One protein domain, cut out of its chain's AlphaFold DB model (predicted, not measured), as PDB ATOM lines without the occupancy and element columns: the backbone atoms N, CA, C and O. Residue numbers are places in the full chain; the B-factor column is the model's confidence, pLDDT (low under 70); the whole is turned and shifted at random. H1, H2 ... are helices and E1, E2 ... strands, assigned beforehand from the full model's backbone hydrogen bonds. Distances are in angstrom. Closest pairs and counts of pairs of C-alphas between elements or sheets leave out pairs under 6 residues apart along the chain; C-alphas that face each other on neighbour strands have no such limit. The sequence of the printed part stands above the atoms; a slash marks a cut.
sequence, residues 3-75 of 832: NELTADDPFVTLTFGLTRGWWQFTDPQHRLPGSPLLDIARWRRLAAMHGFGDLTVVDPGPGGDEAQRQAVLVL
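What this domain is: This is residues 3 to 75 of the 832 residues of a protein of Phytohabitans flavus (UniProt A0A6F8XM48). With little regular structure, a small antiparallel sheet, order E1 - E3 - E2, has H2 over one face, and a long loop, residues 17 to 39, leads to H2 from H1, away from the sheet. Of 73 printed residues, 28 are in named elements, in the order E1 H1 H2 E2 E3; the class is mixed. The whole is flat, 35 by 34 by 18 A, and only just compact, close to loose, with a radius of gyration of the C-alphas of 13.0 A.

How they stand to each other: Inner strand E3, residues 70 to 74, is antiparallel to E1, residues 3 to 5, with N 71 and O 4 within hydrogen-bond range at 3.0 A. With E2, residues 56 to 58, it forms a hairpin; N 58 and O 72 are within range at 2.9 A. H2, residues 40 to 49, is on the sheet, over E3, at a height over the sheet of 10.9 A. H1, residues 10 to 16, is not on it. E1, H1 H2, E2 form a split strand-helix-strand unit, two same-way strands with E3 between them, its crossover right-handed. In H1 and H2 every O i to N i+4 pair is within range.

Where its parts are: H2 is 14.2 A long and E3 13.2 A. E1 begins at C-alpha 3 (8.271, 0.117, 35.439); E3 ends at C-alpha 74 (12.316, -7.686, 35.988).

The domain as a whole: The printed part has no cut. The links H1 to H2 and E2 to E3 are long. Residues 51, 53 and 59 to 70 have pLDDT under 70.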
ATOM      1  N   ASN A   3       8.948  -0.327  36.654       79.62
ATOM      2  CA  ASN A   3       8.271   0.117  35.439       79.62
ATOM      3  C   ASN A   3       8.611   1.594  35.226       79.62
ATOM      4  O   ASN A   3       8.179   2.427  36.021       79.62
ATOM      5  N   GLU A   4       9.421   1.902  34.216       76.69
ATOM      6  CA  GLU A   4       9.981   3.244  34.020       76.69
ATOM      7  C   GLU A   4      10.088   3.598  32.528       76.69
ATOM      8  O   GLU A   4      10.208   2.725  31.663       76.69
ATOM      9  N   LEU A   5      10.051   4.898  32.227       80.38
ATOM     10  CA  LEU A   5      10.433   5.430  30.922       80.38
ATOM     11  C   LEU A   5      11.952   5.332  30.756       80.38
ATOM     12  O   LEU A   5      12.709   5.738  31.634       80.38
ATOM     13  N   THR A   6      12.399   4.798  29.621       80.50
ATOM     14  CA  THR A   6      13.823   4.491  29.391       80.50
ATOM     15  C   THR A   6      14.494   5.402  28.362       80.50
ATOM     16  O   THR A   6      15.615   5.137  27.923       80.50
ATOM     17  N   ALA A   7      13.820   6.489  27.985       78.12
ATOM     18  CA  ALA A   7      14.304   7.503  27.057       78.12
ATOM     19  C   ALA A   7      13.994   8.908  27.588       78.12
ATOM     20  O   ALA A   7      13.045   9.090  28.351       78.12
ATOM     21  N   ASP A   8      14.809   9.883  27.184       75.75
ATOM     22  CA  ASP A   8      14.544  11.287  27.478       75.75
ATOM     23  C   ASP A   8      13.408  11.792  26.582       75.75
ATOM     24  O   ASP A   8      13.467  11.644  25.359       75.75
ATOM     25  N   ASP A   9      12.383  12.363  27.205       74.50
ATOM     26  CA  ASP A   9      11.220  12.927  26.533       74.50
ATOM     27  C   ASP A   9      11.032  14.378  27.014       74.50
ATOM     28  O   ASP A   9      10.765  14.610  28.202       74.50
ATOM     29  N   PRO A  10      11.173  15.376  26.121       75.81
ATOM     30  CA  PRO A  10      11.042  16.782  26.489       75.81
ATOM     31  C   PRO A  10       9.680  17.134  27.093       75.81
ATOM     32  O   PRO A  10       9.611  17.999  27.965       75.81
ATOM     33  N   PHE A  11       8.599  16.478  26.664       74.31
ATOM     34  CA  PHE A  11       7.259  16.715  27.189       74.31
ATOM     35  C   PHE A  11       7.126  16.189  28.623       74.31
ATOM     36  O   PHE A  11       6.642  16.914  29.491       74.31
ATOM     37  N   VAL A  12       7.616  14.982  28.914       71.75
ATOM     38  CA  VAL A  12       7.628  14.400  30.269       71.75
ATOM     39  C   VAL A  12       8.522  15.219  31.199       71.75
ATOM     40  O   VAL A  12       8.104  15.562  32.307       71.75
ATOM     41  N   THR A  13       9.716  15.597  30.742       77.06
ATOM     42  CA  THR A  13      10.658  16.401  31.532       77.06
ATOM     43  C   THR A  13      10.099  17.798  31.826       77.06
ATOM     44  O   THR A  13      10.232  18.272  32.954       77.06
ATOM     45  N   LEU A  14       9.407  18.446  30.880       78.44
ATOM     46  CA  LEU A  14       8.745  19.737  31.120       78.44
ATOM     47  C   LEU A  14       7.502  19.614  32.013       78.44
ATOM     48  O   LEU A  14       7.272  20.475  32.861       78.44
ATOM     49  N   THR A  15       6.716  18.548  31.850       75.69
ATOM     50  CA  THR A  15       5.453  18.356  32.580       75.69
ATOM     51  C   THR A  15       5.696  17.965  34.037       75.69
ATOM     52  O   THR A  15       5.106  18.548  34.946       75.69
ATOM     53  N   PHE A  16       6.592  17.006  34.285       77.06
ATOM     54  CA  PHE A  16       6.843  16.476  35.627       77.06
ATOM     55  C   PHE A  16       8.069  17.090  36.311       77.06
ATOM     56  O   PHE A  16       8.176  17.011  37.536       77.06
ATOM     57  N   GLY A  17       8.943  17.782  35.571       77.06
ATOM     58  CA  GLY A  17      10.146  18.441  36.095       77.06
ATOM     59  C   GLY A  17       9.899  19.528  37.139       77.06
ATOM     60  O   GLY A  17      10.828  19.897  37.856       77.06
ATOM     61  N   LEU A  18       8.662  20.015  37.261       78.81
ATOM     62  CA  LEU A  18       8.244  20.979  38.282       78.81
ATOM     63  C   LEU A  18       7.703  20.311  39.560       78.81
ATOM     64  O   LEU A  18       7.463  20.995  40.556       78.81
ATOM     65  N   THR A  19       7.509  18.986  39.566       77.25
ATOM     66  CA  THR A  19       6.985  18.262  40.732       77.25
ATOM     67  C   THR A  19       8.064  18.042  41.793       77.25
ATOM     68  O   THR A  19       9.222  17.713  41.512       77.25
ATOM     69  N   ARG A  20       7.689  18.227  43.065       70.88
ATOM     70  CA  ARG A  20       8.593  18.024  44.202       70.88
ATOM     71  C   ARG A  20       8.933  16.535  44.310       70.88
ATOM     72  O   ARG A  20       8.067  15.741  44.647       70.88
ATOM     73  N   GLY A  21      10.189  16.176  44.050       77.19
ATOM     74  CA  GLY A  21      10.650  14.781  44.066       77.19
ATOM     75  C   GLY A  21      11.275  14.318  42.753       77.19
ATOM     76  O   GLY A  21      12.147  13.458  42.781       77.19
ATOM     77  N   TRP A  22      10.910  14.935  41.624       81.25
ATOM     78  CA  TRP A  22      11.337  14.490  40.290       81.25
ATOM     79  C   TRP A  22      12.861  14.447  40.110       81.25
ATOM     80  O   TRP A  22      13.407  13.507  39.545       81.25
ATOM     81  N   TRP A  23      13.561  15.440  40.661       83.75
ATOM     82  CA  TRP A  23      15.021  15.555  40.587       83.75
ATOM     83  C   TRP A  23      15.750  14.991  41.824       83.75
ATOM     84  O   TRP A  23      16.916  15.308  42.038       83.75
ATOM     85  N   GLN A  24      15.096  14.184  42.673       82.38
ATOM     86  CA  GLN A  24      15.685  13.652  43.919       82.38
ATOM     87  C   GLN A  24      16.551  12.395  43.716       82.38
ATOM     88  O   GLN A  24      16.469  11.440  44.486       82.38
ATOM     89  N   PHE A  25      17.409  12.384  42.700       81.75
ATOM     90  CA  PHE A  25      18.419  11.339  42.533       81.75
ATOM     91  C   PHE A  25      19.789  11.832  43.017       81.75
ATOM     92  O   PHE A  25      20.111  13.017  42.933       81.75
ATOM     93  N   THR A  26      20.617  10.921  43.528       81.88
ATOM     94  CA  THR A  26      21.964  11.235  44.047       81.88
ATOM     95  C   THR A  26      23.085  10.706  43.149       81.88
ATOM     96  O   THR A  26      24.254  10.761  43.522       81.88
ATOM     97  N   ASP A  27      22.743  10.172  41.974       83.19
ATOM     98  CA  ASP A  27      23.628   9.440  41.067       83.19
ATOM     99  C   ASP A  27      23.638   9.992  39.617       83.19
ATOM    100  O   ASP A  27      23.438   9.234  38.662       83.19
ATOM    101  N   PRO A  28      23.904  11.299  39.405       80.94
ATOM    102  CA  PRO A  28      23.841  11.953  38.088       80.94
ATOM    103  C   PRO A  28      24.688  11.274  37.009       80.94
ATOM    104  O   PRO A  28      24.313  11.271  35.841       80.94
ATOM    105  N   GLN A  29      25.813  10.665  37.387       80.69
ATOM    106  CA  GLN A  29      26.700   9.960  36.463       80.69
ATOM    107  C   GLN A  29      26.057   8.722  35.821       80.69
ATOM    108  O   GLN A  29      26.539   8.238  34.796       80.69
ATOM    109  N   HIS A  30      25.000   8.182  36.429       81.38
ATOM    110  CA  HIS A  30      24.300   7.015  35.914       81.38
ATOM    111  C   HIS A  30      23.082   7.393  35.072       81.38
ATOM    112  O   HIS A  30      22.726   6.599  34.209       81.38
ATOM    113  N   ARG A  31      22.510   8.595  35.238       86.44
ATOM    114  CA  ARG A  31      21.291   9.054  34.546       86.44
ATOM    115  C   ARG A  31      21.529   9.492  33.097       86.44
ATOM    116  O   ARG A  31      22.666   9.594  32.619       86.44
ATOM    117  N   LEU A  32      20.437   9.691  32.363       83.62
ATOM    118  CA  LEU A  32      20.453  10.335  31.052       83.62
ATOM    119  C   LEU A  32      20.780  11.838  31.208       83.62
ATOM    120  O   LEU A  32      20.291  12.473  32.139       83.62
ATOM    121  N   PRO A  33      21.616  12.436  30.338       79.88
ATOM    122  CA  PRO A  33      21.901  13.869  30.410       79.88
ATOM    123  C   PRO A  33      20.611  14.695  30.316       79.88
ATOM    124  O   PRO A  33      19.852  14.516  29.375       79.88
ATOM    125  N   GLY A  34      20.372  15.594  31.275       76.19
ATOM    126  CA  GLY A  34      19.179  16.452  31.284       76.19
ATOM    127  C   GLY A  34      17.893  15.799  31.807       76.19
ATOM    128  O   GLY A  34      16.854  16.449  31.782       76.19
ATOM    129  N   SER A  35      17.953  14.566  32.327       81.44
ATOM    130  CA  SER A  35      16.782  13.799  32.772       81.44
ATOM    131  C   SER A  35      17.090  12.957  34.025       81.44
ATOM    132  O   SER A  35      18.218  12.486  34.176       81.44
ATOM    133  N   PRO A  36      16.129  12.722  34.943       83.19
ATOM    134  CA  PRO A  36      16.320  11.801  36.070       83.19
ATOM    135  C   PRO A  36      16.248  10.311  35.673       83.19
ATOM    136  O   PRO A  36      16.437   9.436  36.523       83.19
ATOM    137  N   LEU A  37      15.963  10.008  34.403       87.19
ATOM    138  CA  LEU A  37      15.686   8.658  33.905       87.19
ATOM    139  C   LEU A  37      16.964   7.870  33.557       87.19
ATOM    140  O   LEU A  37      18.056   8.423  33.388       87.19
ATOM    141  N   LEU A  38      16.821   6.549  33.430       86.19
ATOM    142  CA  LEU A  38      17.869   5.597  33.052       86.19
ATOM    143  C   LEU A  38      17.466   4.844  31.778       86.19
ATOM    144  O   LEU A  38      16.347   4.351  31.671       86.19
ATOM    145  N   ASP A  39      18.397   4.671  30.837       84.50
ATOM    146  CA  ASP A  39      18.168   3.754  29.714       84.50
ATOM    147  C   ASP A  39      18.340   2.279  30.120       84.50
ATOM    148  O   ASP A  39      18.905   1.942  31.167       84.50
ATOM    149  N   ILE A  40      17.885   1.372  29.251       81.06
ATOM    150  CA  ILE A  40      17.966  -0.080  29.472       81.06
ATOM    151  C   ILE A  40      19.414  -0.544  29.713       81.06
ATOM    152  O   ILE A  40      19.661  -1.426  30.538       81.06
ATOM    153  N   ALA A  41      20.396   0.036  29.021       79.88
ATOM    154  CA  ALA A  41      21.794  -0.366  29.156       79.88
ATOM    155  C   ALA A  41      22.379   0.024  30.525       79.88
ATOM    156  O   ALA A  41      23.153  -0.735  31.113       79.88
ATOM    157  N   ARG A  42      22.003   1.190  31.053       84.25
ATOM    158  CA  ARG A  42      22.366   1.673  32.390       84.25
ATOM    159  C   ARG A  42      21.667   0.860  33.471       84.25
ATOM    160  O   ARG A  42      22.329   0.466  34.429       84.25
ATOM    161  N   TRP A  43      20.399   0.512  33.265       85.81
ATOM    162  CA  TRP A  43      19.671  -0.401  34.142       85.81
ATOM    163  C   TRP A  43      20.325  -1.782  34.232       85.81
ATOM    164  O   TRP A  43      20.527  -2.286  35.336       85.81
ATOM    165  N   ARG A  44      20.753  -2.366  33.104       82.31
ATOM    166  CA  ARG A  44      21.513  -3.633  33.094       82.31
ATOM    167  C   ARG A  44      22.820  -3.536  33.876       82.31
ATOM    168  O   ARG A  44      23.157  -4.450  34.623       82.31
ATOM    169  N   ARG A  45      23.551  -2.427  33.732       80.50
ATOM    170  CA  ARG A  45      24.806  -2.207  34.466       80.50
ATOM    171  C   ARG A  45      24.582  -2.064  35.969       80.50
ATOM    172  O   ARG A  45      25.289  -2.711  36.732       80.50
ATOM    173  N   LEU A  46      23.599  -1.266  36.389       81.69
ATOM    174  CA  LEU A  46      23.261  -1.092  37.806       81.69
ATOM    175  C   LEU A  46      22.797  -2.409  38.438       81.69
ATOM    176  O   LEU A  46      23.254  -2.765  39.521       81.69
ATOM    177  N   ALA A  47      21.959  -3.172  37.736       77.88
ATOM    178  CA  ALA A  47      21.528  -4.498  38.165       77.88
ATOM    179  C   ALA A  47      22.712  -5.441  38.431       77.88
ATOM    180  O   ALA A  47      22.813  -6.018  39.514       77.88
ATOM    181  N   ALA A  48      23.641  -5.528  37.475       77.12
ATOM    182  CA  ALA A  48      24.832  -6.359  37.601       77.12
ATOM    183  C   ALA A  48      25.758  -5.884  38.736       77.12
ATOM    184  O   ALA A  48      26.256  -6.701  39.509       77.12
ATOM    185  N   MET A  49      25.954  -4.568  38.885       74.88
ATOM    186  CA  MET A  49      26.761  -3.992  39.972       74.88
ATOM    187  C   MET A  49      26.210  -4.319  41.363       74.88
ATOM    188  O   MET A  49      26.982  -4.438  42.312       74.88
ATOM    189  N   HIS A  50      24.892  -4.485  41.487       75.94
ATOM    190  CA  HIS A  50      24.224  -4.790  42.751       75.94
ATOM    191  C   HIS A  50      23.885  -6.278  42.931       75.94
ATOM    192  O   HIS A  50      23.107  -6.628  43.816       75.94
ATOM    193  N   GLY A  51      24.503  -7.163  42.139       67.44
ATOM    194  CA  GLY A  51      24.425  -8.614  42.337       67.44
ATOM    195  C   GLY A  51      23.100  -9.248  41.909       67.44
ATOM    196  O   GLY A  51      22.814 -10.380  42.300       67.44
ATOM    197  N   PHE A  52      22.291  -8.546  41.117       71.88
ATOM    198  CA  PHE A  52      21.111  -9.129  40.487       71.88
ATOM    199  C   PHE A  52      21.517  -9.906  39.226       71.88
ATOM    200  O   PHE A  52      22.455  -9.519  38.528       71.88
ATOM    201  N   GLY A  53      20.822 -11.018  38.957       67.06
ATOM    202  CA  GLY A  53      21.030 -11.818  37.743       67.06
ATOM    203  C   GLY A  53      20.597 -11.085  36.466       67.06
ATOM    204  O   GLY A  53      20.272  -9.897  36.508       67.06
ATOM    205  N   ASP A  54      20.570 -11.791  35.329       72.25
ATOM    206  CA  ASP A  54      20.215 -11.190  34.035       72.25
ATOM    207  C   ASP A  54      18.876 -10.438  34.105       72.25
ATOM    208  O   ASP A  54      17.827 -10.995  34.434       72.25
ATOM    209  N   LEU A  55      18.934  -9.136  33.809       74.62
ATOM    210  CA  LEU A  55      17.775  -8.256  33.767       74.62
ATOM    211  C   LEU A  55      16.914  -8.603  32.549       74.62
ATOM    212  O   LEU A  55      17.305  -8.337  31.406       74.62
ATOM    213  N   THR A  56      15.704  -9.097  32.802       80.25
ATOM    214  CA  THR A  56      14.691  -9.272  31.760       80.25
ATOM    215  C   THR A  56      14.016  -7.932  31.498       80.25
ATOM    216  O   THR A  56      13.452  -7.320  32.408       80.25
ATOM    217  N   VAL A  57      14.071  -7.478  30.248       71.88
ATOM    218  CA  VAL A  57      13.362  -6.282  29.786       71.88
ATOM    219  C   VAL A  57      12.171  -6.724  28.957       71.88
ATOM    220  O   VAL A  57      12.340  -7.439  27.972       71.88
ATOM    221  N   VAL A  58      10.981  -6.297  29.366       76.12
ATOM    222  CA  VAL A  58       9.752  -6.468  28.593       76.12
ATOM    223  C   VAL A  58       9.480  -5.142  27.884       76.12
ATOM    224  O   VAL A  58       9.144  -4.151  28.534       76.12
ATOM    225  N   ASP A  59       9.705  -5.128  26.571       61.94
ATOM    226  CA  ASP A  59       9.475  -3.994  25.667       61.94
ATOM    227  C   ASP A  59       8.177  -4.254  24.868       61.94
ATOM    228  O   ASP A  59       8.014  -5.376  24.372       61.94
ATOM    229  N   PRO A  60       7.241  -3.289  24.745       55.16
ATOM    230  CA  PRO A  60       6.008  -3.452  23.966       55.16
ATOM    231  C   PRO A  60       6.194  -3.684  22.447       55.16
ATOM    232  O   PRO A  60       5.210  -3.943  21.755       55.16
ATOM    233  N   GLY A  61       7.421  -3.702  21.920       50.88
ATOM    234  CA  GLY A  61       7.724  -4.201  20.572       50.88
ATOM    235  C   GLY A  61       7.835  -3.104  19.501       50.88
ATOM    236  O   GLY A  61       7.509  -1.946  19.750       50.88
ATOM    237  N   PRO A  62       8.304  -3.432  18.277       48.38
ATOM    238  CA  PRO A  62       8.868  -2.452  17.336       48.38
ATOM    239  C   PRO A  62       7.836  -1.621  16.543       48.38
ATOM    240  O   PRO A  62       8.144  -1.150  15.452       48.38
ATOM    241  N   GLY A  63       6.608  -1.466  17.045       52.56
ATOM    242  CA  GLY A  63       5.504  -0.812  16.327       52.56
ATOM    243  C   GLY A  63       4.797   0.317  17.081       52.56
ATOM    244  O   GLY A  63       3.795   0.819  16.579       52.56
ATOM    245  N   GLY A  64       5.271   0.691  18.274       47.72
ATOM    246  CA  GLY A  64       4.737   1.816  19.049       47.72
ATOM    247  C   GLY A  64       5.437   3.131  18.709       47.72
ATOM    248  O   GLY A  64       6.629   3.131  18.403       47.72
ATOM    249  N   ASP A  65       4.690   4.236  18.759       48.44
ATOM    250  CA  ASP A  65       5.165   5.605  18.527       48.44
ATOM    251  C   ASP A  65       6.506   5.874  19.244       48.44
ATOM    252  O   ASP A  65       6.672   5.520  20.416       48.44
ATOM    253  N   GLU A  66       7.458   6.536  18.570       49.19
ATOM    254  CA  GLU A  66       8.805   6.831  19.103       49.19
ATOM    255  C   GLU A  66       8.786   7.589  20.449       49.19
ATOM    256  O   GLU A  66       9.787   7.599  21.167       49.19
ATOM    257  N   ALA A  67       7.637   8.162  20.816       49.31
ATOM    258  CA  ALA A  67       7.400   8.953  22.016       49.31
ATOM    259  C   ALA A  67       7.080   8.149  23.301       49.31
ATOM    260  O   ALA A  67       6.916   8.754  24.357       49.31
ATOM    261  N   GLN A  68       6.977   6.809  23.282       54.66
ATOM    262  CA  GLN A  68       6.619   6.035  24.491       54.66
ATOM    263  C   GLN A  68       7.458   4.762  24.694       54.66
ATOM    264  O   GLN A  68       6.957   3.640  24.663       54.66
ATOM    265  N   ARG A  69       8.758   4.918  24.984       65.00
ATOM    266  CA  ARG A  69       9.640   3.804  25.401       65.00
ATOM    267  C   ARG A  69       9.529   3.513  26.902       65.00
ATOM    268  O   ARG A  69      10.484   3.699  27.664       65.00
ATOM    269  N   GLN A  70       8.350   3.076  27.333       69.56
ATOM    270  CA  GLN A  70       8.142   2.527  28.672       69.56
ATOM    271  C   GLN A  70       8.580   1.058  28.698       69.56
ATOM    272  O   GLN A  70       8.144   0.269  27.864       69.56
ATOM    273  N   ALA A  71       9.436   0.689  29.651       74.00
ATOM    274  CA  ALA A  71       9.916  -0.682  29.792       74.00
ATOM    275  C   ALA A  71       9.654  -1.217  31.201       74.00
ATOM    276  O   ALA A  71       9.844  -0.522  32.203       74.00
ATOM    277  N   VAL A  72       9.273  -2.495  31.275       76.69
ATOM    278  CA  VAL A  72       9.185  -3.218  32.546       76.69
ATOM    279  C   VAL A  72      10.459  -4.034  32.740       76.69
ATOM    280  O   VAL A  72      10.791  -4.920  31.954       76.69
ATOM    281  N   LEU A  73      11.172  -3.718  33.816       78.31
ATOM    282  CA  LEU A  73      12.450  -4.289  34.207       78.31
ATOM    283  C   LEU A  73      12.234  -5.300  35.338       78.31
ATOM    284  O   LEU A  73      11.841  -4.952  36.462       78.31
ATOM    285  N   VAL A  74      12.486  -6.575  35.045       76.88
ATOM    286  CA  VAL A  74      12.316  -7.686  35.988       76.88
ATOM    287  C   VAL A  74      13.689  -8.235  36.366       76.88
ATOM    288  O   VAL A  74      14.407  -8.781  35.532       76.88
ATOM    289  N   LEU A  75      14.048  -8.073  37.641       70.62
ATOM    290  CA  LEU A  75      15.301  -8.553  38.224       70.62
ATOM    291  C   LEU A  75      15.034  -9.826  39.041       70.62
ATOM    292  O   LEU A  75      14.194  -9.773  39.947       70.62
TER     293      LEU A  75